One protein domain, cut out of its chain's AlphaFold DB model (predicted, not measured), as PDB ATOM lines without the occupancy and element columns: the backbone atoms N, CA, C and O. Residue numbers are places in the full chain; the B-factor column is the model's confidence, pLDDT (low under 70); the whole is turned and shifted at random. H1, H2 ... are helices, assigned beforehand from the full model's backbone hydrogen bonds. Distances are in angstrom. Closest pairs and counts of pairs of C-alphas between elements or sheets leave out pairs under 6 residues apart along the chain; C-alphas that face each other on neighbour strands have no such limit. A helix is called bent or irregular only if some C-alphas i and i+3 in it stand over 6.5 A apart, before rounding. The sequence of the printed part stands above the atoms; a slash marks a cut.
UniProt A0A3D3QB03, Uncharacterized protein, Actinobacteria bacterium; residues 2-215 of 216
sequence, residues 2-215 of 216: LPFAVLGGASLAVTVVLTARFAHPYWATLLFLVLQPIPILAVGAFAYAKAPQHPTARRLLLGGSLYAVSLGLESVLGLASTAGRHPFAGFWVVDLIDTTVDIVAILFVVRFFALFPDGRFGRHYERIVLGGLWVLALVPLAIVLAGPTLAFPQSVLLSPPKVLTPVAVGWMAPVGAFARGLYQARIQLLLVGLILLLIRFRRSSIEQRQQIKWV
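What this domain is: This is residues 2 to 215 of the 216 residues of an uncharacterized protein of Actinobacteria bacterium (UniProt A0A3D3QB03). Three long helices, H4, H5 and H6, stand side by side in a row with H5 in the middle. H1 and H3 cover the side of H4 away from H5, with H2 next to H1, while H7 packs on the last part of H6, H8 on the last part of H5, and H9 folds back from H8. The printed part has 214 residues with nine named helices, H1 to H9, and no named strand: all helix. It is compact, with a radius of gyration of the C-alphas of 18.4 A and spans of 59 by 41 by 28 A.

Where its parts are: H4, residues 55 to 82, is the longest at 40.5 A, from C-alpha 55 at (91.440, 252.647, 200.252). H5 is residues 91 to 115, 36.1 A, and H6 residues 124 to 146, 34.3 A, with a kink of 32 degrees near residue 140. H1 is residues 2 to 22, 30.0 A, from C-alpha 2 at (80.366, 245.588, 193.546); H2 is 26 to 35 and H3 37 to 50. H7 is 170 to 184, H8 189 to 203, and H9 206 to 213, ending at C-alpha 213 (95.607, 270.164, 194.253). H7 is irregular, C-alphas 171 and 174 being 7.7 A apart; H6 only just, 137 and 140 being 6.9 A apart.

How they stand to each other: H4 and H5 form a hairpin, closest at the C-alphas of Gly 63 and Ala 105, 4.3 A. H1, H3 and H4 make an up and down bundle, each running against the one before; H1 and H4 touch, closest at the C-alphas of Gly 8 and Ser 65, 4.1 A. H5 and H6 touch at a shallow tilt of 14 degrees, opposite ways, closest at the C-alphas of Thr 100 and Pro 140, 5.7 A. Every O i to N i+4 pair is within hydrogen-bond range in H1, H2, H3, H4, H5 and H9; H6 has 11 of 19, H7 9 of 11, H8 10 of 11.

The domain as a whole: The C-alphas farthest apart, of Gly 84 and Ile 206, are 59.4 A apart. The printed part has no cut, and the link from H6 to H7, 23 residues, is long. Residues 84 to 86 and 152 to 161 have pLDDT under 70.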
ATOM      1  N   LEU A   2      81.344 245.673 194.644       89.81
ATOM      2  CA  LEU A   2      80.366 245.588 193.546       89.81
ATOM      3  C   LEU A   2      78.890 245.598 194.016       89.81
ATOM      4  O   LEU A   2      78.123 246.364 193.441       89.81
ATOM      5  N   PRO A   3      78.494 244.889 195.100       94.69
ATOM      6  CA  PRO A   3      77.114 244.950 195.591       94.69
ATOM      7  C   PRO A   3      76.669 246.358 196.006       94.69
ATOM      8  O   PRO A   3      75.550 246.752 195.714       94.69
ATOM      9  N   PHE A   4      77.556 247.146 196.626       92.81
ATOM     10  CA  PHE A   4      77.253 248.527 197.015       92.81
ATOM     11  C   PHE A   4      77.113 249.447 195.802       92.81
ATOM     12  O   PHE A   4      76.236 250.305 195.786       92.81
ATOM     13  N   ALA A   5      77.944 249.260 194.772       95.00
ATOM     14  CA  ALA A   5      77.831 250.020 193.529       95.00
ATOM     15  C   ALA A   5      76.486 249.750 192.838       95.00
ATOM     16  O   ALA A   5      75.791 250.691 192.469       95.00
ATOM     17  N   VAL A   6      76.100 248.473 192.728       97.31
ATOM     18  CA  VAL A   6      74.818 248.055 192.139       97.31
ATOM     19  C   VAL A   6      73.645 248.589 192.957       97.31
ATOM     20  O   VAL A   6      72.743 249.198 192.392       97.31
ATOM     21  N   LEU A   7      73.681 248.424 194.281       97.31
ATOM     22  CA  LEU A   7      72.629 248.905 195.176       97.31
ATOM     23  C   LEU A   7      72.483 250.434 195.119       97.31
ATOM     24  O   LEU A   7      71.368 250.940 195.016       97.31
ATOM     25  N   GLY A   8      73.599 251.166 195.135       96.81
ATOM     26  CA  GLY A   8      73.609 252.622 194.994       96.81
ATOM     27  C   GLY A   8      73.081 253.075 193.633       96.81
ATOM     28  O   GLY A   8      72.220 253.946 193.573       96.81
ATOM     29  N   GLY A   9      73.522 252.442 192.541       97.44
ATOM     30  CA  GLY A   9      73.041 252.743 191.190       97.44
ATOM     31  C   GLY A   9      71.542 252.486 191.023       97.44
ATOM     32  O   GLY A   9      70.830 253.339 190.498       97.44
ATOM     33  N   ALA A  10      71.045 251.357 191.534       97.81
ATOM     34  CA  ALA A  10      69.621 251.036 191.529       97.81
ATOM     35  C   ALA A  10      68.806 252.048 192.352       97.81
ATOM     36  O   ALA A  10      67.779 252.537 191.885       97.81
ATOM     37  N   SER A  11      69.289 252.419 193.541       96.94
ATOM     38  CA  SER A  11      68.618 253.399 194.409       96.94
ATOM     39  C   SER A  11      68.569 254.790 193.775       96.94
ATOM     40  O   SER A  11      67.542 255.466 193.836       96.94
ATOM     41  N   LEU A  12      69.639 255.199 193.087       96.25
ATOM     42  CA  LEU A  12      69.678 256.466 192.359       96.25
ATOM     43  C   LEU A  12      68.727 256.466 191.158       96.25
ATOM     44  O   LEU A  12      68.031 257.451 190.931       96.25
ATOM     45  N   ALA A  13      68.640 255.354 190.423       97.06
ATOM     46  CA  ALA A  13      67.678 255.207 189.333       97.06
ATOM     47  C   ALA A  13      66.231 255.315 189.842       97.06
ATOM     48  O   ALA A  13      65.432 256.051 189.264       97.06
ATOM     49  N   VAL A  14      65.911 254.655 190.962       95.38
ATOM     50  CA  VAL A  14      64.608 254.791 191.637       95.38
ATOM     51  C   VAL A  14      64.356 256.248 192.031       95.38
ATOM     52  O   VAL A  14      63.296 256.780 191.710       95.38
ATOM     53  N   THR A  15      65.335 256.914 192.646       93.56
ATOM     54  CA  THR A  15      65.246 258.332 193.042       93.56
ATOM     55  C   THR A  15      64.903 259.228 191.853       93.56
ATOM     56  O   THR A  15      63.976 260.034 191.935       93.56
ATOM     57  N   VAL A  16      65.607 259.067 190.726       93.81
ATOM     58  CA  VAL A  16      65.373 259.842 189.496       93.81
ATOM     59  C   VAL A  16      63.963 259.603 188.960       93.81
ATOM     60  O   VAL A  16      63.253 260.567 188.676       93.81
ATOM     61  N   VAL A  17      63.531 258.342 188.855       94.44
ATOM     62  CA  VAL A  17      62.200 257.986 188.336       94.44
ATOM     63  C   VAL A  17      61.088 258.541 189.226       94.44
ATOM     64  O   VAL A  17      60.132 259.130 188.722       94.44
ATOM     65  N   LEU A  18      61.205 258.375 190.546       90.50
ATOM     66  CA  LEU A  18      60.200 258.856 191.493       90.50
ATOM     67  C   LEU A  18      60.140 260.383 191.517       90.50
ATOM     68  O   LEU A  18      59.054 260.955 191.456       90.50
ATOM     69  N   THR A  19      61.292 261.047 191.518       86.94
ATOM     70  CA  THR A  19      61.377 262.510 191.457       86.94
ATOM     71  C   THR A  19      60.747 263.053 190.182       86.94
ATOM     72  O   THR A  19      59.895 263.934 190.247       86.94
ATOM     73  N   ALA A  20      61.125 262.518 189.018       88.81
ATOM     74  CA  ALA A  20      60.611 262.986 187.734       88.81
ATOM     75  C   ALA A  20      59.086 262.838 187.623       88.81
ATOM     76  O   ALA A  20      58.443 263.597 186.902       88.81
ATOM     77  N   ARG A  21      58.509 261.862 188.335       89.12
ATOM     78  CA  ARG A  21      57.076 261.572 188.296       89.12
ATOM     79  C   ARG A  21      56.257 262.314 189.351       89.12
ATOM     80  O   ARG A  21      55.096 262.605 189.084       89.12
ATOM     81  N   PHE A  22      56.817 262.563 190.536       84.75
ATOM     82  CA  PHE A  22      56.038 262.991 191.705       84.75
ATOM     83  C   PHE A  22      56.549 264.260 192.395       84.75
ATOM     84  O   PHE A  22      55.801 264.854 193.170       84.75
ATOM     85  N   ALA A  23      57.794 264.686 192.161       81.19
ATOM     86  CA  ALA A  23      58.329 265.882 192.805       81.19
ATOM     87  C   ALA A  23      57.868 267.151 192.077       81.19
ATOM     88  O   ALA A  23      57.908 267.243 190.851       81.19
ATOM     89  N   HIS A  24      57.493 268.176 192.839       78.62
ATOM     90  CA  HIS A  24      57.182 269.496 192.303       78.62
ATOM     91  C   HIS A  24      57.900 270.570 193.133       78.62
ATOM     92  O   HIS A  24      57.644 270.655 194.333       78.62
ATOM     93  N   PRO A  25      58.774 271.399 192.527       84.19
ATOM     94  CA  PRO A  25      59.193 271.389 191.120       84.19
ATOM     95  C   PRO A  25      60.269 270.324 190.806       84.19
ATOM     96  O   PRO A  25      61.389 270.405 191.303       84.19
ATOM     97  N   TYR A  26      59.976 269.376 189.902       83.62
ATOM     98  CA  TYR A  26      60.894 268.276 189.549       83.62
ATOM     99  C   TYR A  26      62.258 268.739 189.009       83.62
ATOM    100  O   TYR A  26      63.263 268.061 189.210       83.62
ATOM    101  N   TRP A  27      62.326 269.884 188.319       86.56
ATOM    102  CA  TRP A  27      63.558 270.355 187.676       86.56
ATOM    103  C   TRP A  27      64.654 270.711 188.688       86.56
ATOM    104  O   TRP A  27      65.820 270.409 188.444       86.56
ATOM    105  N   ALA A  28      64.292 271.303 189.831       87.38
ATOM    106  CA  ALA A  28      65.254 271.682 190.865       87.38
ATOM    107  C   ALA A  28      65.893 270.429 191.468       87.38
ATOM    108  O   ALA A  28      67.108 270.349 191.644       87.38
ATOM    109  N   THR A  29      65.068 269.410 191.689       85.94
ATOM    110  CA  THR A  29      65.511 268.119 192.185       85.94
ATOM    111  C   THR A  29      66.369 267.374 191.165       85.94
ATOM    112  O   THR A  29      67.404 266.826 191.528       85.94
ATOM    113  N   LEU A  30      66.011 267.390 189.877       89.44
ATOM    114  CA  LEU A  30      66.851 266.798 188.831       89.44
ATOM    115  C   LEU A  30      68.209 267.500 188.722       89.44
ATOM    116  O   LEU A  30      69.225 266.815 188.622       89.44
ATOM    117  N   LEU A  31      68.250 268.835 188.795       92.50
ATOM    118  CA  LEU A  31      69.511 269.583 188.831       92.50
ATOM    119  C   LEU A  31      70.357 269.181 190.037       92.50
ATOM    120  O   LEU A  31      71.539 268.896 189.878       92.50
ATOM    121  N   PHE A  32      69.753 269.090 191.222       91.19
ATOM    122  CA  PHE A  32      70.431 268.593 192.416       91.19
ATOM    123  C   PHE A  32      71.027 267.194 192.191       91.19
ATOM    124  O   PHE A  32      72.216 266.997 192.433       91.19
ATOM    125  N   LEU A  33      70.245 266.250 191.650       92.88
ATOM    126  CA  LEU A  33      70.700 264.880 191.388       92.88
ATOM    127  C   LEU A  33      71.861 264.827 190.380       92.88
ATOM    128  O   LEU A  33      72.829 264.089 190.583       92.88
ATOM    129  N   VAL A  34      71.776 265.622 189.311       94.75
ATOM    130  CA  VAL A  34      72.790 265.705 188.247       94.75
ATOM    131  C   VAL A  34      74.069 266.381 188.726       94.75
ATOM    132  O   VAL A  34      75.152 265.973 188.315       94.75
ATOM    133  N   LEU A  35      73.974 267.387 189.595       94.88
ATOM    134  CA  LEU A  35      75.140 268.141 190.053       94.88
ATOM    135  C   LEU A  35      75.872 267.469 191.218       94.88
ATOM    136  O   LEU A  35      77.065 267.718 191.386       94.88
ATOM    137  N   GLN A  36      75.201 266.625 192.011       93.31
ATOM    138  CA  GLN A  36      75.783 266.107 193.253       93.31
ATOM    139  C   GLN A  36      75.858 264.566 193.338       93.31
ATOM    140  O   GLN A  36      76.956 264.031 193.167       93.31
ATOM    141  N   PRO A  37      74.781 263.798 193.596       94.94
ATOM    142  CA  PRO A  37      74.896 262.358 193.831       94.94
ATOM    143  C   PRO A  37      75.351 261.568 192.599       94.94
ATOM    144  O   PRO A  37      76.141 260.634 192.756       94.94
ATOM    145  N   ILE A  38      74.908 261.934 191.385       95.94
ATOM    146  CA  ILE A  38      75.301 261.228 190.155       95.94
ATOM    147  C   ILE A  38      76.824 261.323 189.932       95.94
ATOM    148  O   ILE A  38      77.461 260.268 189.835       95.94
ATOM    149  N   PRO A  39      77.450 262.519 189.918       97.31
ATOM    150  CA  PRO A  39      78.901 262.636 189.793       97.31
ATOM    151  C   PRO A  39      79.665 261.918 190.904       97.31
ATOM    152  O   PRO A  39      80.638 261.226 190.615       97.31
ATOM    153  N   ILE A  40      79.224 262.023 192.164       96.50
ATOM    154  CA  ILE A  40      79.914 261.381 193.295       96.50
ATOM    155  C   ILE A  40      79.947 259.858 193.117       96.50
ATOM    156  O   ILE A  40      81.012 259.242 193.240       96.50
ATOM    157  N   LEU A  41      78.806 259.240 192.790       97.62
ATOM    158  CA  LEU A  41      78.731 257.797 192.559       97.62
ATOM    159  C   LEU A  41      79.546 257.382 191.325       97.62
ATOM    160  O   LEU A  41      80.287 256.401 191.389       97.62
ATOM    161  N   ALA A  42      79.455 258.140 190.226       97.75
ATOM    162  CA  ALA A  42      80.174 257.854 188.986       97.75
ATOM    163  C   ALA A  42      81.698 257.923 189.170       97.75
ATOM    164  O   ALA A  42      82.411 256.995 188.784       97.75
ATOM    165  N   VAL A  43      82.205 258.975 189.821       97.25
ATOM    166  CA  VAL A  43      83.639 259.134 190.112       97.25
ATOM    167  C   VAL A  43      84.113 258.052 191.083       97.25
ATOM    168  O   VAL A  43      85.174 257.466 190.868       97.25
ATOM    169  N   GLY A  44      83.326 257.718 192.110       97.50
ATOM    170  CA  GLY A  44      83.632 256.614 193.024       97.50
ATOM    171  C   GLY A  44      83.722 255.261 192.315       97.50
ATOM    172  O   GLY A  44      84.682 254.515 192.524       97.50
ATOM    173  N   ALA A  45      82.765 254.961 191.436       98.06
ATOM    174  CA  ALA A  45      82.747 253.735 190.642       98.06
ATOM    175  C   ALA A  45      83.938 253.666 189.678       98.06
ATOM    176  O   ALA A  45      84.628 252.646 189.628       98.06
ATOM    177  N   PHE A  46      84.230 254.762 188.975       97.81
ATOM    178  CA  PHE A  46      85.383 254.863 188.083       97.81
ATOM    179  C   PHE A  46      86.707 254.674 188.834       97.81
ATOM    180  O   PHE A  46      87.531 253.843 188.444       97.81
ATOM    181  N   ALA A  47      86.899 255.383 189.951       96.81
ATOM    182  CA  ALA A  47      88.097 255.266 190.776       96.81
ATOM    183  C   ALA A  47      88.280 253.836 191.306       96.81
ATOM    184  O   ALA A  47      89.393 253.307 191.297       96.81
ATOM    185  N   TYR A  48      87.195 253.183 191.733       97.94
ATOM    186  CA  TYR A  48      87.240 251.797 192.194       97.94
ATOM    187  C   TYR A  48      87.562 250.815 191.063       97.94
ATOM    188  O   TYR A  48      88.344 249.893 191.277       97.94
ATOM    189  N   ALA A  49      87.017 251.018 189.861       97.94
ATOM    190  CA  ALA A  49      87.315 250.179 188.701       97.94
ATOM    191  C   ALA A  49      88.798 250.255 188.299       97.94
ATOM    192  O   ALA A  49      89.386 249.247 187.915       97.94
ATOM    193  N   LYS A  50      89.418 251.436 188.421       97.94
ATOM    194  CA  LYS A  50      90.841 251.638 188.113       97.94
ATOM    195  C   LYS A  50      91.779 251.194 189.233       97.94
ATOM    196  O   LYS A  50      92.876 250.727 188.947       97.94
ATOM    197  N   ALA A  51      91.369 251.328 190.494       96.94
ATOM    198  CA  ALA A  51      92.216 251.034 191.646       96.94
ATOM    199  C   ALA A  51      91.429 250.364 192.794       96.94
ATOM    200  O   ALA A  51      91.279 250.940 193.877       96.94
ATOM    201  N   PRO A  52      90.958 249.114 192.623       97.00
ATOM    202  CA  PRO A  52      90.055 248.463 193.577       97.00
ATOM    203  C   PRO A  52      90.710 248.135 194.922       97.00
ATOM    204  O   PRO A  52      90.014 247.886 195.907       97.00
ATOM    205  N   GLN A  53      92.043 248.110 194.993       97.00
ATOM    206  CA  GLN A  53      92.796 247.911 196.236       97.00
ATOM    207  C   GLN A  53      93.053 249.228 196.985       97.00
ATOM    208  O   GLN A  53      93.406 249.206 198.163       97.00
ATOM    209  N   HIS A  54      92.841 250.377 196.335       97.00
ATOM    210  CA  HIS A  54      93.149 251.677 196.909       97.00
ATOM    211  C   HIS A  54      92.070 252.102 197.926       97.00
ATOM    212  O   HIS A  54      90.890 252.212 197.568       97.00
ATOM    213  N   PRO A  55      92.424 252.366 199.203       96.81
ATOM    214  CA  PRO A  55      91.440 252.647 200.252       96.81
ATOM    215  C   PRO A  55      90.556 253.862 199.954       96.81
ATOM    216  O   PRO A  55      89.370 253.860 200.275       96.81
ATOM    217  N   THR A  56      91.112 254.894 199.323       95.94
ATOM    218  CA  THR A  56      90.395 256.129 198.978       95.94
ATOM    219  C   THR A  56      89.307 255.885 197.932       95.94
ATOM    220  O   THR A  56      88.187 256.354 198.107       95.94
ATOM    221  N   ALA A  57      89.590 255.067 196.911       96.56
ATOM    222  CA  ALA A  57      88.614 254.710 195.881       96.56
ATOM    223  C   ALA A  57      87.437 253.918 196.475       96.56
ATOM    224  O   ALA A  57      86.277 254.202 196.192       96.56
ATOM    225  N   ARG A  58      87.734 252.978 197.384       97.69
ATOM    226  CA  ARG A  58      86.717 252.228 198.141       97.69
ATOM    227  C   ARG A  58      85.817 253.136 198.972       97.69
ATOM    228  O   ARG A  58      84.610 252.933 198.979       97.69
ATOM    229  N   ARG A  59      86.388 254.115 199.682       97.12
ATOM    230  CA  ARG A  59      85.613 255.050 200.517       97.12
ATOM    231  C   ARG A  59      84.742 255.977 199.685       97.12
ATOM    232  O   ARG A  59      83.603 256.190 200.071       97.12
ATOM    233  N   LEU A  60      85.254 256.482 198.561       97.19
ATOM    234  CA  LEU A  60      84.474 257.332 197.667       97.19
ATOM    235  C   LEU A  60      83.281 256.568 197.082       97.19
ATOM    236  O   LEU A  60      82.161 257.065 197.131       97.19
ATOM    237  N   LEU A  61      83.505 255.331 196.619       98.19
ATOM    238  CA  LEU A  61      82.422 254.463 196.161       98.19
ATOM    239  C   LEU A  61      81.415 254.169 197.280       98.19
ATOM    240  O   LEU A  61      80.223 254.313 197.057       98.19
ATOM    241  N   LEU A  62      81.870 253.796 198.482       98.12
ATOM    242  CA  LEU A  62      80.970 253.539 199.612       98.12
ATOM    243  C   LEU A  62      80.154 254.777 199.997       98.12
ATOM    244  O   LEU A  62      78.949 254.660 200.175       98.12
ATOM    245  N   GLY A  63      80.789 255.948 200.095       97.88
ATOM    246  CA  GLY A  63      80.112 257.208 200.397       97.88
ATOM    247  C   GLY A  63      79.054 257.547 199.349       97.88
ATOM    248  O   GLY A  63      77.903 257.775 199.704       97.88
ATOM    249  N   GLY A  64      79.409 257.489 198.060       97.88
ATOM    250  CA  GLY A  64      78.468 257.729 196.962       97.88
ATOM    251  C   GLY A  64      77.325 256.714 196.905       97.88
ATOM    252  O   GLY A  64      76.173 257.094 196.726       97.88
ATOM    253  N   SER A  65      77.621 255.428 197.107       98.44
ATOM    254  CA  SER A  65      76.615 254.362 197.131       98.44
ATOM    255  C   SER A  65      75.636 254.514 198.287       98.44
ATOM    256  O   SER A  65      74.436 254.410 198.069       98.44
ATOM    257  N   LEU A  66      76.128 254.756 199.506       98.12
ATOM    258  CA  LEU A  66      75.272 254.941 200.679       98.12
ATOM    259  C   LEU A  66      74.429 256.209 200.547       98.12
ATOM    260  O   LEU A  66      73.237 256.168 200.821       98.12
ATOM    261  N   TYR A  67      75.011 257.294 200.038       96.94
ATOM    262  CA  TYR A  67      74.265 258.520 199.777       96.94
ATOM    263  C   TYR A  67      73.126 258.291 198.770       96.94
ATOM    264  O   TYR A  67      71.990 258.683 199.015       96.94
ATOM    265  N   ALA A  68      73.393 257.565 197.680       97.00
ATOM    266  CA  ALA A  68      72.364 257.188 196.714       97.00
ATOM    267  C   ALA A  68      71.282 256.261 197.300       97.00
ATOM    268  O   ALA A  68      70.116 256.374 196.924       97.00
ATOM    269  N   VAL A  69      71.649 255.353 198.212       97.31
ATOM    270  CA  VAL A  69      70.686 254.511 198.944       97.31
ATOM    271  C   VAL A  69      69.773 255.362 199.812       97.31
ATOM    272  O   VAL A  69      68.563 255.169 199.752       97.31
ATOM    273  N   SER A  70      70.331 256.313 200.564       95.00
ATOM    274  CA  SER A  70      69.534 257.223 201.390       95.00
ATOM    275  C   SER A  70      68.540 258.022 200.542       95.00
ATOM    276  O   SER A  70      67.341 257.958 200.783       95.00
ATOM    277  N   LEU A  71      68.978 258.625 199.431       93.62
ATOM    278  CA  LEU A  71      68.068 259.322 198.508       93.62
ATOM    279  C   LEU A  71      66.944 258.418 197.962       93.62
ATOM    280  O   LEU A  71      65.805 258.862 197.787       93.62
ATOM    281  N   GLY A  72      67.249 257.142 197.711       93.75
ATOM    282  CA  GLY A  72      66.261 256.150 197.292       93.75
ATOM    283  C   GLY A  72      65.237 255.850 198.385       93.75
ATOM    284  O   GLY A  72      64.037 255.820 198.103       93.75
ATOM    285  N   LEU A  73      65.693 255.665 199.626       92.31
ATOM    286  CA  LEU A  73      64.826 255.467 200.789       92.31
ATOM    287  C   LEU A  73      63.950 256.696 201.035       92.31
ATOM    288  O   LEU A  73      62.734 256.540 201.155       92.31
ATOM    289  N   GLU A  74      64.526 257.900 201.004       89.50
ATOM    290  CA  GLU A  74      63.784 259.155 201.121       89.50
ATOM    291  C   GLU A  74      62.684 259.265 200.056       89.50
ATOM    292  O   GLU A  74      61.535 259.582 200.366       89.50
ATOM    293  N   SER A  75      63.009 258.950 198.798       88.25
ATOM    294  CA  SER A  75      62.051 258.993 197.685       88.25
ATOM    295  C   SER A  75      60.888 258.023 197.891       88.25
ATOM    296  O   SER A  75      59.729 258.366 197.644       88.25
ATOM    297  N   VAL A  76      61.188 256.801 198.341       88.75
ATOM    298  CA  VAL A  76      60.184 255.759 198.592       88.75
ATOM    299  C   VAL A  76      59.299 256.132 199.778       88.75
ATOM    300  O   VAL A  76      58.077 256.014 199.675       88.75
ATOM    301  N   LEU A  77      59.885 256.611 200.878       86.38
ATOM    302  CA  LEU A  77      59.141 257.101 202.037       86.38
ATOM    303  C   LEU A  77      58.252 258.290 201.661       86.38
ATOM    304  O   LEU A  77      57.086 258.341 202.056       86.38
ATOM    305  N   GLY A  78      58.767 259.200 200.833       83.50
ATOM    306  CA  GLY A  78      58.043 260.378 200.369       83.50
ATOM    307  C   GLY A  78      56.826 259.975 199.551       83.50
ATOM    308  O   GLY A  78      55.715 260.409 199.854       83.50
ATOM    309  N   LEU A  79      57.003 259.064 198.591       83.88
ATOM    310  CA  LEU A  79      55.904 258.523 197.793       83.88
ATOM    311  C   LEU A  79      54.874 257.772 198.642       83.88
ATOM    312  O   LEU A  79      53.672 257.966 198.470       83.88
ATOM    313  N   ALA A  80      55.326 256.898 199.546       83.06
ATOM    314  CA  ALA A  80      54.427 256.139 200.416       83.06
ATOM    315  C   ALA A  80      53.519 257.079 201.216       83.06
ATOM    316  O   ALA A  80      52.346 256.781 201.433       83.06
ATOM    317  N   SER A  81      54.063 258.232 201.595       77.75
ATOM    318  CA  SER A  81      53.378 259.232 202.389       77.75
ATOM    319  C   SER A  81      52.399 260.113 201.599       77.75
ATOM    320  O   SER A  81      51.341 260.465 202.119       77.75
ATOM    321  N   THR A  82      52.694 260.420 200.331       76.75
ATOM    322  CA  THR A  82      51.816 261.218 199.456       76.75
ATOM    323  C   THR A  82      50.712 260.392 198.805       76.75
ATOM    324  O   THR A  82      49.643 260.922 198.515       76.75
ATOM    325  N   ALA A  83      50.908 259.084 198.633       75.06
ATOM    326  CA  ALA A  83      49.921 258.170 198.053       75.06
ATOM    327  C   ALA A  83      48.716 257.862 198.974       75.06
ATOM    328  O   ALA A  83      48.012 256.876 198.751       75.06
ATOM    329  N   GLY A  84      48.493 258.649 200.035       63.75
ATOM    330  CA  GLY A  84      47.381 258.482 200.978       63.75
ATOM    331  C   GLY A  84      47.431 257.190 201.796       63.75
ATOM    332  O   GLY A  84      46.466 256.851 202.478       63.75
ATOM    333  N   ARG A  85      48.543 256.445 201.741       63.94
ATOM    334  CA  ARG A  85      48.737 255.261 202.576       63.94
ATOM    335  C   ARG A  85      49.117 255.740 203.970       63.94
ATOM    336  O   ARG A  85      50.106 256.451 204.135       63.94
ATOM    337  N   HIS A  86      48.330 255.355 204.972       65.81
ATOM    338  CA  HIS A  86      48.694 255.591 206.365       65.81
ATOM    339  C   HIS A  86      50.118 255.069 206.628       65.81
ATOM    340  O   HIS A  86      50.476 254.018 206.080       65.81
ATOM    341  N   PRO A  87      50.928 255.769 207.446       70.25
ATOM    342  CA  PRO A  87      52.248 255.285 207.826       70.25
ATOM    343  C   PRO A  87      52.121 253.856 208.355       70.25
ATOM    344  O   PRO A  87      51.402 253.603 209.320       70.25
ATOM    345  N   PHE A  88      52.769 252.902 207.689       79.56
ATOM    346  CA  PHE A  88      52.769 251.515 208.144       79.56
ATOM    347  C   PHE A  88      53.605 251.395 209.427       79.56
ATOM    348  O   PHE A  88      54.501 252.202 209.674       79.56
ATOM    349  N   ALA A  89      53.360 250.363 210.239       78.75
ATOM    350  CA  ALA A  89      53.992 250.207 211.557       78.75
ATOM    351  C   ALA A  89      55.538 250.213 211.538       78.75
ATOM    352  O   ALA A  89      56.166 250.542 212.540       78.75
ATOM    353  N   GLY A  90      56.157 249.876 210.402       84.06
ATOM    354  CA  GLY A  90      57.610 249.873 210.204       84.06
ATOM    355  C   GLY A  90      58.203 251.171 209.643       84.06
ATOM    356  O   GLY A  90      59.403 251.206 209.392       84.06
ATOM    357  N   PHE A  91      57.411 252.227 209.429       87.00
ATOM    358  CA  PHE A  91      57.886 253.473 208.807       87.00
ATOM    359  C   PHE A  91      59.049 254.099 209.599       87.00
ATOM    360  O   PHE A  91      60.030 254.547 209.014       87.00
ATOM    361  N   TRP A  92      58.989 254.045 210.934       88.00
ATOM    362  CA  TRP A  92      60.053 254.542 211.811       88.00
ATOM    363  C   TRP A  92      61.369 253.759 211.684       88.00
ATOM    364  O   TRP A  92      62.440 254.331 211.856       88.00
ATOM    365  N   VAL A  93      61.307 252.460 211.366       91.50
ATOM    366  CA  VAL A  93      62.504 251.631 211.151       91.50
ATOM    367  C   VAL A  93      63.200 252.058 209.868       91.50
ATOM    368  O   VAL A  93      64.421 252.170 209.835       91.50
ATOM    369  N   VAL A  94      62.426 252.317 208.812       91.38
ATOM    370  CA  VAL A  94      62.977 252.768 207.533       91.38
ATOM    371  C   VAL A  94      63.583 254.167 207.668       91.38
ATOM    372  O   VAL A  94      64.690 254.364 207.184       91.38
ATOM    373  N   ASP A  95      62.933 255.087 208.392       90.69
ATOM    374  CA  ASP A  95      63.498 256.407 208.734       90.69
ATOM    375  C   ASP A  95      64.817 256.291 209.520       90.69
ATOM    376  O   ASP A  95      65.807 256.945 209.194       90.69
ATOM    377  N   LEU A  96      64.872 255.403 210.521       93.75
ATOM    378  CA  LEU A  96      66.095 255.138 211.284       93.75
ATOM    379  C   LEU A  96      67.221 254.595 210.391       93.75
ATOM    380  O   LEU A  96      68.375 255.005 210.530       93.75
ATOM    381  N   ILE A  97      66.904 253.663 209.490       95.38
ATOM    382  CA  ILE A  97      67.876 253.102 208.545       95.38
ATOM    383  C   ILE A  97      68.372 254.192 207.601       95.38
ATOM    384  O   ILE A  97      69.582 254.336 207.448       95.38
ATOM    385  N   ASP A  98      67.465 254.958 207.003       94.19
ATOM    386  CA  ASP A  98      67.783 256.026 206.058       94.19
ATOM    387  C   ASP A  98      68.719 257.069 206.676       94.19
ATOM    388  O   ASP A  98      69.848 257.254 206.220       94.19
ATOM    389  N   THR A  99      68.325 257.648 207.810       93.81
ATOM    390  CA  THR A  99      69.145 258.635 208.528       93.81
ATOM    391  C   THR A  99      70.494 258.084 208.994       93.81
ATOM    392  O   THR A  99      71.493 258.808 209.009       93.81
ATOM    393  N   THR A 100      70.565 256.796 209.340       96.94
ATOM    394  CA  THR A 100      71.839 256.128 209.641       96.94
ATOM    395  C   THR A 100      72.706 255.997 208.399       96.94
ATOM    396  O   THR A 100      73.890 256.331 208.444       96.94
ATOM    397  N   VAL A 101      72.135 255.541 207.287       97.06
ATOM    398  CA  VAL A 101      72.836 255.406 206.008       97.06
ATOM    399  C   VAL A 101      73.378 256.760 205.546       97.06
ATOM    400  O   VAL A 101      74.543 256.828 205.155       97.06
ATOM    401  N   ASP A 102      72.594 257.830 205.670       95.62
ATOM    402  CA  ASP A 102      72.984 259.202 205.332       95.62
ATOM    403  C   ASP A 102      74.190 259.691 206.156       95.62
ATOM    404  O   ASP A 102      75.221 260.085 205.603       95.62
ATOM    405  N   ILE A 103      74.136 259.581 207.492       96.75
ATOM    406  CA  ILE A 103      75.279 259.964 208.339       96.75
ATOM    407  C   ILE A 103      76.514 259.137 207.992       96.75
ATOM    408  O   ILE A 103      77.612 259.683 207.863       96.75
ATOM    409  N   VAL A 104      76.366 257.822 207.834       98.06
ATOM    410  CA  VAL A 104      77.497 256.948 207.504       98.06
ATOM    411  C   VAL A 104      78.088 257.321 206.140       98.06
ATOM    412  O   VAL A 104      79.316 257.341 206.005       98.06
ATOM    413  N   ALA A 105      77.259 257.685 205.158       97.88
ATOM    414  CA  ALA A 105      77.712 258.196 203.867       97.88
ATOM    415  C   ALA A 105      78.589 259.445 204.042       97.88
ATOM    416  O   ALA A 105      79.726 259.471 203.557       97.88
ATOM    417  N   ILE A 106      78.123 260.433 204.814       97.44
ATOM    418  CA  ILE A 106      78.892 261.645 205.136       97.44
ATOM    419  C   ILE A 106      80.208 261.299 205.834       97.44
ATOM    420  O   ILE A 106      81.258 261.814 205.446       97.44
ATOM    421  N   LEU A 107      80.212 260.385 206.807       98.25
ATOM    422  CA  LEU A 107      81.438 259.962 207.496       98.25
ATOM    423  C   LEU A 107      82.464 259.340 206.537       98.25
ATOM    424  O   LEU A 107      83.671 259.569 206.687       98.25
ATOM    425  N   PHE A 108      82.020 258.588 205.525       98.25
ATOM    426  CA  PHE A 108      82.907 258.083 204.473       98.25
ATOM    427  C   PHE A 108      83.485 259.201 203.608       98.25
ATOM    428  O   PHE A 108      84.680 259.153 203.305       98.25
ATOM    429  N   VAL A 109      82.688 260.211 203.259       97.38
ATOM    430  CA  VAL A 109      83.141 261.371 202.471       97.38
ATOM    431  C   VAL A 109      84.121 262.238 203.272       97.38
ATOM    432  O   VAL A 109      85.190 262.582 202.769       97.38
ATOM    433  N   VAL A 110      83.849 262.505 204.553       98.25
ATOM    434  CA  VAL A 110      84.782 263.205 205.460       98.25
ATOM    435  C   VAL A 110      86.121 262.472 205.527       98.25
ATOM    436  O   VAL A 110      87.183 263.083 205.419       98.25
ATOM    437  N   ARG A 111      86.086 261.141 205.663       97.94
ATOM    438  CA  ARG A 111      87.292 260.301 205.678       97.94
ATOM    439  C   ARG A 111      87.998 260.238 204.331       97.94
ATOM    440  O   ARG A 111      89.216 260.086 204.319       97.94
ATOM    441  N   PHE A 112      87.263 260.312 203.224       97.44
ATOM    442  CA  PHE A 112      87.844 260.441 201.892       97.44
ATOM    443  C   PHE A 112      88.683 261.717 201.820       97.44
ATOM    444  O   PHE A 112      89.881 261.605 201.576       97.44
ATOM    445  N   PHE A 113      88.111 262.881 202.145       97.44
ATOM    446  CA  PHE A 113      88.845 264.150 202.126       97.44
ATOM    447  C   PHE A 113      90.026 264.142 203.098       97.44
ATOM    448  O   PHE A 113      91.155 264.398 202.696       97.44
ATOM    449  N   ALA A 114      89.805 263.760 204.357       97.44
ATOM    450  CA  ALA A 114      90.840 263.823 205.387       97.44
ATOM    451  C   ALA A 114      92.062 262.925 205.112       97.44
ATOM    452  O   ALA A 114      93.161 263.212 205.585       97.44
ATOM    453  N   LEU A 115      91.869 261.811 204.397       97.19
ATOM    454  CA  LEU A 115      92.915 260.814 204.155       97.19
ATOM    455  C   LEU A 115      93.429 260.812 202.710       97.19
ATOM    456  O   LEU A 115      94.300 260.001 202.395       97.19
ATOM    457  N   PHE A 116      92.918 261.679 201.835       96.69
ATOM    458  CA  PHE A 116      93.396 261.808 200.460       96.69
ATOM    459  C   PHE A 116      94.861 262.304 200.430       96.69
ATOM    460  O   PHE A 116      95.217 263.171 201.232       96.69
ATOM    461  N   PRO A 117      95.734 261.796 199.534       95.19
ATOM    462  CA  PRO A 117      95.470 260.790 198.501       95.19
ATOM    463  C   PRO A 117      95.572 259.348 199.015       95.19
ATOM    464  O   PRO A 117      94.732 258.524 198.664       95.19
ATOM    465  N   ASP A 118      96.524 259.048 199.904       94.56
ATOM    466  CA  ASP A 118      96.952 257.676 200.247       94.56
ATOM    467  C   ASP A 118      95.866 256.809 200.912       94.56
ATOM    468  O   ASP A 118      95.955 255.579 200.981       94.56
ATOM    469  N   GLY A 119      94.853 257.445 201.496       94.56
ATOM    470  CA  GLY A 119      93.753 256.779 202.176       94.56
ATOM    471  C   GLY A 119      94.152 256.121 203.496       94.56
ATOM    472  O   GLY A 119      93.425 255.246 203.978       94.56
ATOM    473  N   ARG A 120      95.287 256.503 204.081       96.00
ATOM    474  CA  ARG A 120      95.808 255.960 205.342       96.00
ATOM    475  C   ARG A 120      96.034 257.078 206.353       96.00
ATOM    476  O   ARG A 120      96.374 258.205 205.983       96.00
ATOM    477  N   PHE A 121      95.857 256.734 207.628       96.25
ATOM    478  CA  PHE A 121      96.205 257.612 208.741       96.25
ATOM    479  C   PHE A 121      97.717 257.825 208.745       96.25
ATOM    480  O   PHE A 121      98.467 256.858 208.873       96.25
ATOM    481  N   GLY A 122      98.149 259.072 208.602       91.81
ATOM    482  CA  GLY A 122      99.552 259.448 208.749       91.81
ATOM    483  C   GLY A 122      99.908 259.765 210.199       91.81
ATOM    484  O   GLY A 122     101.066 259.643 210.587       91.81
ATOM    485  N   ARG A 123      98.927 260.180 211.016       94.00
ATOM    486  CA  ARG A 123      99.162 260.648 212.392       94.00
ATOM    487  C   ARG A 123      98.120 260.158 213.388       94.00
ATOM    488  O   ARG A 123      96.994 259.815 213.034       94.00
ATOM    489  N   HIS A 124      98.499 260.179 214.666       95.69
ATOM    490  CA  HIS A 124      97.642 259.726 215.759       95.69
ATOM    491  C   HIS A 124      96.371 260.581 215.914       95.69
ATOM    492  O   HIS A 124      95.282 260.026 216.038       95.69
ATOM    493  N   TYR A 125      96.473 261.914 215.804       95.56
ATOM    494  CA  TYR A 125      95.298 262.788 215.918       95.56
ATOM    495  C   TYR A 125      94.266 262.541 214.807       95.56
ATOM    496  O   TYR A 125      93.074 262.630 215.068       95.56
ATOM    497  N   GLU A 126      94.688 262.183 213.585       96.12
ATOM    498  CA  GLU A 126      93.759 261.864 212.488       96.12
ATOM    499  C   GLU A 126      92.909 260.649 212.856       96.12
ATOM    500  O   GLU A 126      91.708 260.622 212.599       96.12
ATOM    501  N   ARG A 127      93.524 259.655 213.509       96.69
ATOM    502  CA  ARG A 127      92.831 258.461 213.996       96.69
ATOM    503  C   ARG A 127      91.859 258.794 215.121       96.69
ATOM    504  O   ARG A 127      90.744 258.288 215.087       96.69
ATOM    505  N   ILE A 128      92.260 259.626 216.085       97.88
ATOM    506  CA  ILE A 128      91.384 260.039 217.192       97.88
ATOM    507  C   ILE A 128      90.192 260.827 216.650       97.88
ATOM    508  O   ILE A 128      89.057 260.454 216.911       97.88
ATOM    509  N   VAL A 129      90.436 261.872 215.853       97.38
ATOM    510  CA  VAL A 129      89.377 262.747 215.326       97.38
ATOM    511  C   VAL A 129      88.422 261.954 214.436       97.38
ATOM    512  O   VAL A 129      87.225 261.906 214.701       97.38
ATOM    513  N   LEU A 130      88.935 261.253 213.419       97.38
ATOM    514  CA  LEU A 130      88.093 260.483 212.496       97.38
ATOM    515  C   LEU A 130      87.503 259.219 213.135       97.38
ATOM    516  O   LEU A 130      86.581 258.626 212.573       97.38
ATOM    517  N   GLY A 131      88.074 258.746 214.241       97.44
ATOM    518  CA  GLY A 131      87.519 257.685 215.076       97.44
ATOM    519  C   GLY A 131      86.344 258.199 215.900       97.44
ATOM    520  O   GLY A 131      85.268 257.617 215.836       97.44
ATOM    521  N   GLY A 132      86.522 259.331 216.584       97.50
ATOM    522  CA  GLY A 132      85.495 259.987 217.392       97.50
ATOM    523  C   GLY A 132      84.274 260.413 216.581       97.50
ATOM    524  O   GLY A 132      83.155 260.295 217.069       97.50
ATOM    525  N   LEU A 133      84.449 260.798 215.310       97.25
ATOM    526  CA  LEU A 133      83.318 261.102 214.426       97.25
ATOM    527  C   LEU A 133      82.346 259.924 214.233       97.25
ATOM    528  O   LEU A 133      81.183 260.165 213.931       97.25
ATOM    529  N   TRP A 134      82.756 258.667 214.451       97.56
ATOM    530  CA  TRP A 134      81.815 257.537 214.394       97.56
ATOM    531  C   TRP A 134      80.774 257.540 215.502       97.56
ATOM    532  O   TRP A 134      79.733 256.916 215.328       97.56
ATOM    533  N   VAL A 135      80.996 258.269 216.599       97.62
ATOM    534  CA  VAL A 135      79.957 258.474 217.620       97.62
ATOM    535  C   VAL A 135      78.714 259.119 216.999       97.62
ATOM    536  O   VAL A 135      77.599 258.841 217.430       97.62
ATOM    537  N   LEU A 136      78.872 259.895 215.918       96.69
ATOM    538  CA  LEU A 136      77.748 260.489 215.195       96.69
ATOM    539  C   LEU A 136      76.832 259.450 214.536       96.69
ATOM    540  O   LEU A 136      75.672 259.755 214.297       96.69
ATOM    541  N   ALA A 137      77.284 258.211 214.317       96.56
ATOM    542  CA  ALA A 137      76.409 257.133 213.851       96.56
ATOM    543  C   ALA A 137      75.317 256.758 214.876       96.56
ATOM    544  O   ALA A 137      74.367 256.068 214.522       96.56
ATOM    545  N   LEU A 138      75.419 257.227 216.128       96.88
ATOM    546  CA  LEU A 138      74.383 257.079 217.159       96.88
ATOM    547  C   LEU A 138      73.334 258.204 217.137       96.88
ATOM    548  O   LEU A 138      72.301 258.088 217.793       96.88
ATOM    549  N   VAL A 139      73.570 259.290 216.389       96.06
ATOM    550  CA  VAL A 139      72.634 260.425 216.274       96.06
ATOM    551  C   VAL A 139      71.236 259.998 215.801       96.06
ATOM    552  O   VAL A 139      70.274 260.434 216.429       96.06
ATOM    553  N   PRO A 140      71.067 259.129 214.786       95.50
ATOM    554  CA  PRO A 140      69.748 258.693 214.320       95.50
ATOM    555  C   PRO A 140      68.945 258.000 215.419       95.50
ATOM    556  O   PRO A 140      67.774 258.307 215.638       95.50
ATOM    557  N   LEU A 141      69.608 257.129 216.186       95.56
ATOM    558  CA  LEU A 141      69.002 256.450 217.326       95.56
ATOM    559  C   LEU A 141      68.566 257.457 218.397       95.56
ATOM    560  O   LEU A 141      67.454 257.365 218.911       95.56
ATOM    561  N   ALA A 142      69.409 258.449 218.697       95.38
ATOM    562  CA  ALA A 142      69.054 259.515 219.627       95.38
ATOM    563  C   ALA A 142      67.849 260.336 219.133       95.38
ATOM    564  O   ALA A 142      66.987 260.674 219.940       95.38
ATOM    565  N   ILE A 143      67.745 260.621 217.828       93.69
ATOM    566  CA  ILE A 143      66.595 261.337 217.253       93.69
ATOM    567  C   ILE A 143      65.311 260.524 217.415       93.69
ATOM    568  O   ILE A 143      64.308 261.072 217.867       93.69
ATOM    569  N   VAL A 144      65.342 259.230 217.096       92.88
ATOM    570  CA  VAL A 144      64.169 258.345 217.174       92.88
ATOM    571  C   VAL A 144      63.708 258.143 218.622       92.88
ATOM    572  O   VAL A 144      62.516 258.222 218.905       92.88
ATOM    573  N   LEU A 145      64.631 257.947 219.568       94.12
ATOM    574  CA  LEU A 145      64.279 257.736 220.979       94.12
ATOM    575  C   LEU A 145      63.813 259.012 221.692       94.12
ATOM    576  O   LEU A 145      63.054 258.935 222.652       94.12
ATOM    577  N   ALA A 146      64.257 260.187 221.251       92.94
ATOM    578  CA  ALA A 146      63.962 261.453 221.922       92.94
ATOM    579  C   ALA A 146      62.935 262.337 221.198       92.94
ATOM    580  O   ALA A 146      62.439 263.315 221.765       92.94
ATOM    581  N   GLY A 147      62.665 262.069 219.921       85.94
ATOM    582  CA  GLY A 147      61.825 262.890 219.060       85.94
ATOM    583  C   GLY A 147      60.380 262.390 219.013       85.94
ATOM    584  O   GLY A 147      60.166 261.228 218.679       85.94
ATOM    585  N   PRO A 148      59.369 263.255 219.242       84.31
ATOM    586  CA  PRO A 148      57.966 262.849 219.104       84.31
ATOM    587  C   PRO A 148      57.594 262.525 217.651       84.31
ATOM    588  O   PRO A 148      56.598 261.854 217.400       84.31
ATOM    589  N   THR A 149      58.393 263.005 216.698       86.06
ATOM    590  CA  THR A 149      58.236 262.780 215.264       86.06
ATOM    591  C   THR A 149      59.516 262.218 214.666       86.06
ATOM    592  O   THR A 149      60.609 262.503 215.165       86.06
ATOM    593  N   LEU A 150      59.360 261.505 213.555       81.25
ATOM    594  CA  LEU A 150      60.460 260.999 212.733       81.25
ATOM    595  C   LEU A 150      61.369 262.114 212.194       81.25
ATOM    596  O   LEU A 150      61.001 263.293 212.216       81.25
ATOM    597  N   ALA A 151      62.564 261.734 211.737       71.56
ATOM    598  CA  ALA A 151      63.576 262.627 211.164       71.56
ATOM    599  C   ALA A 151      63.311 262.963 209.684       71.56
ATOM    600  O   ALA A 151      63.677 264.043 209.213       71.56
ATOM    601  N   PHE A 152      62.560 262.088 209.015       65.12
ATOM    602  CA  PHE A 152      62.040 262.193 207.656       65.12
ATOM    603  C   PHE A 152      61.421 263.543 207.208       65.12
ATOM    604  O   PHE A 152      61.535 263.856 206.023       65.12
ATOM    605  N   PRO A 153      60.813 264.401 208.067       57.22
ATOM    606  CA  PRO A 153      60.250 265.703 207.675       57.22
ATOM    607  C   PRO A 153      61.214 266.686 206.993       57.22
ATOM    608  O   PRO A 153      60.780 267.769 206.609       57.22
ATOM    609  N   GLN A 154      62.505 266.359 206.878       55.53
ATOM    610  CA  GLN A 154      63.524 267.186 206.228       55.53
ATOM    611  C   GLN A 154      63.907 266.720 204.814       55.53
ATOM    612  O   GLN A 154      64.912 267.201 204.290       55.53
ATOM    613  N   SER A 155      63.147 265.803 204.199       61.88
ATOM    614  CA  SER A 155      63.446 265.354 202.836       61.88
ATOM    615  C   SER A 155      63.454 266.521 201.848       61.88
ATOM    616  O   SER A 155      62.571 267.382 201.842       61.88
ATOM    617  N   VAL A 156      64.460 266.517 200.975       59.81
ATOM    618  CA  VAL A 156      64.634 267.514 199.909       59.81
ATOM    619  C   VAL A 156      63.659 267.260 198.747       59.81
ATOM    620  O   VAL A 156      63.451 268.132 197.905       59.81
ATOM    621  N   LEU A 157      63.062 266.063 198.679       64.56
ATOM    622  CA  LEU A 157      62.355 265.570 197.494       64.56
ATOM    623  C   LEU A 157      60.834 265.760 197.576       64.56
ATOM    624  O   LEU A 157      60.211 266.143 196.586       64.56
ATOM    625  N   LEU A 158      60.230 265.486 198.736       65.88
ATOM    626  CA  LEU A 158      58.780 265.528 198.957       65.88
ATOM    627  C   LEU A 158      58.490 265.993 200.389       65.88
ATOM    628  O   LEU A 158      59.111 265.496 201.320       65.88
ATOM    629  N   SER A 159      57.533 266.914 200.574       60.97
ATOM    630  CA  SER A 159      57.076 267.341 201.908       60.97
ATOM    631  C   SER A 159      56.328 266.196 202.591       60.97
ATOM    632  O   SER A 159      55.205 265.897 202.171       60.97
ATOM    633  N   PRO A 160      56.887 265.541 203.619       63.72
ATOM    634  CA  PRO A 160      56.255 264.358 204.157       63.72
ATOM    635  C   PRO A 160      55.356 264.676 205.357       63.72
ATOM    636  O   PRO A 160      55.529 265.698 206.032       63.72
ATOM    637  N   PRO A 161      54.376 263.809 205.654       66.19
ATOM    638  CA  PRO A 161      53.507 263.964 206.801       66.19
ATOM    639  C   PRO A 161      54.312 263.828 208.092       66.19
ATOM    640  O   PRO A 161      55.297 263.092 208.183       66.19
ATOM    641  N   LYS A 162      53.849 264.515 209.134       75.12
ATOM    642  CA  LYS A 162      54.378 264.330 210.484       75.12
ATOM    643  C   LYS A 162      53.936 262.962 210.997       75.12
ATOM    644  O   LYS A 162      52.770 262.776 211.331       75.12
ATOM    645  N   VAL A 163      54.868 262.015 211.051       80.69
ATOM    646  CA  VAL A 163      54.640 260.676 211.607       80.69
ATOM    647  C   VAL A 163      55.174 260.632 213.033       80.69
ATOM    648  O   VAL A 163      56.304 261.059 213.281       80.69
ATOM    649  N   LEU A 164      54.353 260.136 213.961       85.81
ATOM    650  CA  LEU A 164      54.744 259.948 215.354       85.81
ATOM    651  C   LEU A 164      55.674 258.745 215.501       85.81
ATOM    652  O   LEU A 164      55.488 257.713 214.855       85.81
ATOM    653  N   THR A 165      56.645 258.869 216.396       86.69
ATOM    654  CA  THR A 165      57.569 257.783 216.712       86.69
ATOM    655  C   THR A 165      57.001 256.935 217.856       86.69
ATOM    656  O   THR A 165      56.764 257.481 218.934       86.69
ATOM    657  N   PRO A 166      56.813 255.609 217.696       89.62
ATOM    658  CA  PRO A 166      56.214 254.773 218.744       89.62
ATOM    659  C   PRO A 166      57.148 254.511 219.937       89.62
ATOM    660  O   PRO A 166      56.701 254.028 220.970       89.62
ATOM    661  N   VAL A 167      58.442 254.811 219.792       92.81
ATOM    662  CA  VAL A 167      59.496 254.526 220.782       92.81
ATOM    663  C   VAL A 167      60.041 255.785 221.466       92.81
ATOM    664  O   VAL A 167      61.074 255.725 222.130       92.81
ATOM    665  N   ALA A 168      59.378 256.932 221.291       92.75
ATOM    666  CA  ALA A 168      59.832 258.191 221.866       92.75
ATOM    667  C   ALA A 168      59.650 258.215 223.390       92.75
ATOM    668  O   ALA A 168      58.586 257.879 223.912       92.75
ATOM    669  N   VAL A 169      60.670 258.686 224.102       94.31
ATOM    670  CA  VAL A 169      60.678 258.793 225.560       94.31
ATOM    671  C   VAL A 169      60.793 260.262 225.962       94.31
ATOM    672  O   VAL A 169      61.789 260.926 225.681       94.31
ATOM    673  N   GLY A 170      59.766 260.786 226.637       90.75
ATOM    674  CA  GLY A 170      59.614 262.229 226.872       90.75
ATOM    675  C   GLY A 170      60.785 262.898 227.605       90.75
ATOM    676  O   GLY A 170      61.171 264.010 227.249       90.75
ATOM    677  N   TRP A 171      61.410 262.221 228.576       93.31
ATOM    678  CA  TRP A 171      62.542 262.786 229.326       93.31
ATOM    679  C   TRP A 171      63.810 262.970 228.475       93.31
ATOM    680  O   TRP A 171      64.686 263.747 228.844       93.31
ATOM    681  N   MET A 172      63.901 262.316 227.310       94.88
ATOM    682  CA  MET A 172      65.024 262.471 226.383       94.88
ATOM    683  C   MET A 172      64.878 263.677 225.443       94.88
ATOM    684  O   MET A 172      65.801 263.950 224.679       94.88
ATOM    685  N   ALA A 173      63.776 264.435 225.491       92.81
ATOM    686  CA  ALA A 173      63.509 265.531 224.554       92.81
ATOM    687  C   ALA A 173      64.681 266.527 224.341       92.81
ATOM    688  O   ALA A 173      64.946 266.865 223.179       92.81
ATOM    689  N   PRO A 174      65.445 266.952 225.376       94.62
ATOM    690  CA  PRO A 174      66.619 267.812 225.180       94.62
ATOM    691  C   PRO A 174      67.707 267.160 224.315       94.62
ATOM    692  O   PRO A 174      68.285 267.808 223.439       94.62
ATOM    693  N   VAL A 175      67.941 265.856 224.501       95.31
ATOM    694  CA  VAL A 175      68.889 265.067 223.699       95.31
ATOM    695  C   VAL A 175      68.431 265.012 222.243       95.31
ATOM    696  O   VAL A 175      69.244 265.165 221.338       95.31
ATOM    697  N   GLY A 176      67.125 264.876 222.001       92.19
ATOM    698  CA  GLY A 176      66.557 264.869 220.651       92.19
ATOM    699  C   GLY A 176      66.707 266.197 219.916       92.19
ATOM    700  O   GLY A 176      66.952 266.211 218.711       92.19
ATOM    701  N   ALA A 177      66.582 267.328 220.618       91.94
ATOM    702  CA  ALA A 177      66.843 268.646 220.038       91.94
ATOM    703  C   ALA A 177      68.316 268.790 219.624       91.94
ATOM    704  O   ALA A 177      68.603 269.182 218.493       91.94
ATOM    705  N   PHE A 178      69.239 268.388 220.501       94.81
ATOM    706  CA  PHE A 178      70.671 268.405 220.211       94.81
ATOM    707  C   PHE A 178      71.045 267.468 219.051       94.81
ATOM    708  O   PHE A 178      71.737 267.882 218.121       94.81
ATOM    709  N   ALA A 179      70.535 266.235 219.052       94.94
ATOM    710  CA  ALA A 179      70.779 265.253 217.998       94.94
ATOM    711  C   ALA A 179      70.260 265.735 216.631       94.94
ATOM    712  O   ALA A 179      70.955 265.594 215.626       94.94
ATOM    713  N   ARG A 180      69.089 266.386 216.587       92.81
ATOM    714  CA  ARG A 180      68.583 267.032 215.364       92.81
ATOM    715  C   ARG A 180      69.476 268.178 214.899       92.81
ATOM    716  O   ARG A 180      69.733 268.273 213.704       92.81
ATOM    717  N   GLY A 181      69.985 268.997 215.819       93.38
ATOM    718  CA  GLY A 181      70.964 270.036 215.494       93.38
ATOM    719  C   GLY A 181      72.235 269.454 214.870       93.38
ATOM    720  O   GLY A 181      72.681 269.926 213.827       93.38
ATOM    721  N   LEU A 182      72.774 268.371 215.443       94.31
ATOM    722  CA  LEU A 182      73.918 267.652 214.871       94.31
ATOM    723  C   LEU A 182      73.611 267.076 213.485       94.31
ATOM    724  O   LEU A 182      74.440 267.184 212.583       94.31
ATOM    725  N   TYR A 183      72.427 266.492 213.298       93.06
ATOM    726  CA  TYR A 183      72.009 265.959 212.003       93.06
ATOM    727  C   TYR A 183      71.848 267.064 210.952       93.06
ATOM    728  O   TYR A 183      72.296 266.904 209.821       93.06
ATOM    729  N   GLN A 184      71.287 268.219 211.303       91.69
ATOM    730  CA  GLN A 184      71.219 269.382 210.407       91.69
ATOM    731  C   GLN A 184      72.611 269.926 210.068       91.69
ATOM    732  O   GLN A 184      72.856 270.333 208.934       91.69
ATOM    733  N   ALA A 185      73.541 269.869 211.024       93.62
ATOM    734  CA  ALA A 185      74.928 270.288 210.858       93.62
ATOM    735  C   ALA A 185      75.826 269.240 210.157       93.62
ATOM    736  O   ALA A 185      77.047 269.409 210.081       93.62
ATOM    737  N   ARG A 186      75.264 268.129 209.659       93.88
ATOM    738  CA  ARG A 186      76.062 267.013 209.122       93.88
ATOM    739  C   ARG A 186      76.871 267.388 207.884       93.88
ATOM    740  O   ARG A 186      77.996 266.925 207.739       93.88
ATOM    741  N   ILE A 187      76.351 268.255 207.015       91.94
ATOM    742  CA  ILE A 187      77.071 268.693 205.806       91.94
ATOM    743  C   ILE A 187      78.311 269.510 206.195       91.94
ATOM    744  O   ILE A 187      79.366 269.388 205.576       91.94
ATOM    745  N   GLN A 188      78.236 270.276 207.281       95.94
ATOM    746  CA  GLN A 188      79.337 271.068 207.818       95.94
ATOM    747  C   GLN A 188      80.479 270.177 208.333       95.94
ATOM    748  O   GLN A 188      81.617 270.638 208.407       95.94
ATOM    749  N   LEU A 189      80.242 268.884 208.596       95.75
ATOM    750  CA  LEU A 189      81.309 267.925 208.915       95.75
ATOM    751  C   LEU A 189      82.301 267.750 207.760       95.75
ATOM    752  O   LEU A 189      83.459 267.409 208.004       95.75
ATOM    753  N   LEU A 190      81.897 268.035 206.516       96.00
ATOM    754  CA  LEU A 190      82.808 268.051 205.369       96.00
ATOM    755  C   LEU A 190      83.951 269.055 205.565       96.00
ATOM    756  O   LEU A 190      85.069 268.787 205.126       96.00
ATOM    757  N   LEU A 191      83.719 270.147 206.307       97.12
ATOM    758  CA  LEU A 191      84.766 271.106 206.662       97.12
ATOM    759  C   LEU A 191      85.859 270.461 207.516       97.12
ATOM    760  O   LEU A 191      87.026 270.784 207.337       97.12
ATOM    761  N   VAL A 192      85.525 269.504 208.388       97.00
ATOM    762  CA  VAL A 192      86.533 268.752 209.158       97.00
ATOM    763  C   VAL A 192      87.435 267.962 208.211       97.00
ATOM    764  O   VAL A 192      88.659 267.993 208.346       97.00
ATOM    765  N   GLY A 193      86.840 267.296 207.216       96.62
ATOM    766  CA  GLY A 193      87.578 266.575 206.179       96.62
ATOM    767  C   GLY A 193      88.489 267.496 205.368       96.62
ATOM    768  O   GLY A 193      89.670 267.194 205.189       96.62
ATOM    769  N   LEU A 194      87.963 268.647 204.947       97.12
ATOM    770  CA  LEU A 194      88.686 269.650 204.167       97.12
ATOM    771  C   LEU A 194      89.824 270.306 204.963       97.12
ATOM    772  O   LEU A 194      90.930 270.452 204.451       97.12
ATOM    773  N   ILE A 195      89.599 270.655 206.231       97.38
ATOM    774  CA  ILE A 195      90.629 271.219 207.116       97.38
ATOM    775  C   ILE A 195      91.770 270.218 207.300       97.38
ATOM    776  O   ILE A 195      92.940 270.589 207.198       97.38
ATOM    777  N   LEU A 196      91.459 268.937 207.526       97.12
ATOM    778  CA  LEU A 196      92.480 267.894 207.625       97.12
ATOM    779  C   LEU A 196      93.250 267.724 206.307       97.12
ATOM    780  O   LEU A 196      94.477 267.608 206.345       97.12
ATOM    781  N   LEU A 197      92.566 267.798 205.160       96.94
ATOM    782  CA  LEU A 197      93.200 267.791 203.839       96.94
ATOM    783  C   LEU A 197      94.139 268.991 203.647       96.94
ATOM    784  O   LEU A 197      95.263 268.814 203.187       96.94
ATOM    785  N   LEU A 198      93.740 270.196 204.063       96.94
ATOM    786  CA  LEU A 198      94.569 271.408 203.998       96.94
ATOM    787  C   LEU A 198      95.799 271.323 204.914       96.94
ATOM    788  O   LEU A 198      96.909 271.688 204.517       96.94
ATOM    789  N   ILE A 199      95.633 270.806 206.134       96.06
ATOM    790  CA  ILE A 199      96.752 270.550 207.054       96.06
ATOM    791  C   ILE A 199      97.717 269.531 206.438       96.06
ATOM    792  O   ILE A 199      98.937 269.686 206.558       96.06
ATOM    793  N   ARG A 200      97.190 268.499 205.768       95.19
ATOM    794  CA  ARG A 200      97.986 267.491 205.061       95.19
ATOM    795  C   ARG A 200      98.718 268.103 203.870       95.19
ATOM    796  O   ARG A 200      99.934 267.960 203.796       95.19
ATOM    797  N   PHE A 201      98.035 268.889 203.038       95.44
ATOM    798  CA  PHE A 201      98.606 269.606 201.895       95.44
ATOM    799  C   PHE A 201      99.849 270.414 202.279       95.44
ATOM    800  O   PHE A 201     100.910 270.264 201.671       95.44
ATOM    801  N   ARG A 202      99.765 271.209 203.355       95.94
ATOM    802  CA  ARG A 202     100.896 272.021 203.839       95.94
ATOM    803  C   ARG A 202     102.108 271.189 204.263       95.94
ATOM    804  O   ARG A 202     103.226 271.695 204.244       95.94
ATOM    805  N   ARG A 203     101.914 269.924 204.637       93.31
ATOM    806  CA  ARG A 203     102.954 269.050 205.207       93.31
ATOM    807  C   ARG A 203     103.406 267.922 204.269       93.31
ATOM    808  O   ARG A 203     104.364 267.235 204.599       93.31
ATOM    809  N   SER A 204     102.731 267.728 203.140       93.88
ATOM    810  CA  SER A 204     103.033 266.701 202.135       93.88
ATOM    811  C   SER A 204     104.212 267.072 201.228       93.88
ATOM    812  O   SER A 204     104.524 268.258 201.080       93.88
ATOM    813  N   SER A 205     104.831 266.062 200.598       94.69
ATOM    814  CA  SER A 205     105.864 266.243 199.560       94.69
ATOM    815  C   SER A 205     105.304 266.943 198.314       94.69
ATOM    816  O   SER A 205     104.090 267.115 198.175       94.69
ATOM    817  N   ILE A 206     106.177 267.348 197.388       95.12
ATOM    818  CA  ILE A 206     105.775 268.040 196.155       95.12
ATOM    819  C   ILE A 206     104.828 267.166 195.322       95.12
ATOM    820  O   ILE A 206     103.792 267.652 194.873       95.12
ATOM    821  N   GLU A 207     105.122 265.875 195.181       93.25
ATOM    822  CA  GLU A 207     104.325 264.921 194.399       93.25
ATOM    823  C   GLU A 207     102.923 264.760 194.996       93.25
ATOM    824  O   GLU A 207     101.916 264.878 194.296       93.25
ATOM    825  N   GLN A 208     102.839 264.569 196.316       91.62
ATOM    826  CA  GLN A 208     101.561 264.455 197.018       91.62
ATOM    827  C   GLN A 208     100.745 265.746 196.944       91.62
ATOM    828  O   GLN A 208      99.526 265.703 196.782       91.62
ATOM    829  N   ARG A 209     101.396 266.912 197.021       93.38
ATOM    830  CA  ARG A 209     100.720 268.202 196.843       93.38
ATOM    831  C   ARG A 209     100.097 268.318 195.459       93.38
ATOM    832  O   ARG A 209      98.985 268.822 195.368       93.38
ATOM    833  N   GLN A 210     100.769 267.851 194.405       93.06
ATOM    834  CA  GLN A 210     100.192 267.871 193.057       93.06
ATOM    835  C   GLN A 210      98.939 266.999 192.960       93.06
ATOM    836  O   GLN A 210      97.977 267.408 192.325       93.06
ATOM    837  N   GLN A 211      98.898 265.851 193.641       92.44
ATOM    838  CA  GLN A 211      97.686 265.025 193.699       92.44
ATOM    839  C   GLN A 211      96.554 265.719 194.465       92.44
ATOM    840  O   GLN A 211      95.420 265.735 193.998       92.44
ATOM    841  N   ILE A 212      96.855 266.315 195.625       92.06
ATOM    842  CA  ILE A 212      95.858 266.992 196.471       92.06
ATOM    843  C   ILE A 212      95.272 268.235 195.784       92.06
ATOM    844  O   ILE A 212      94.086 268.499 195.942       92.06
ATOM    845  N   LYS A 213      96.066 268.971 194.992       91.00
ATOM    846  CA  LYS A 213      95.607 270.164 194.253       91.00
ATOM    847  C   LYS A 213      94.428 269.909 193.321       91.00
ATOM    848  O   LYS A 213      93.687 270.836 193.063       91.00
ATOM    849  N   TRP A 214      94.259 268.693 192.807       86.06
ATOM    850  CA  TRP A 214      93.119 268.369 191.943       86.06
ATOM    851  C   TRP A 214      91.793 268.244 192.705       86.06
ATOM    852  O   TRP A 214      90.740 268.201 192.081       86.06
ATOM    853  N   VAL A 215      91.849 268.128 194.036       83.69
ATOM    854  CA  VAL A 215      90.685 267.930 194.912       83.69
ATOM    855  C   VAL A 215      90.324 269.199 195.698       83.69
ATOM    856  O   VAL A 215      89.183 269.315 196.140       83.69
TER     857      VAL A 215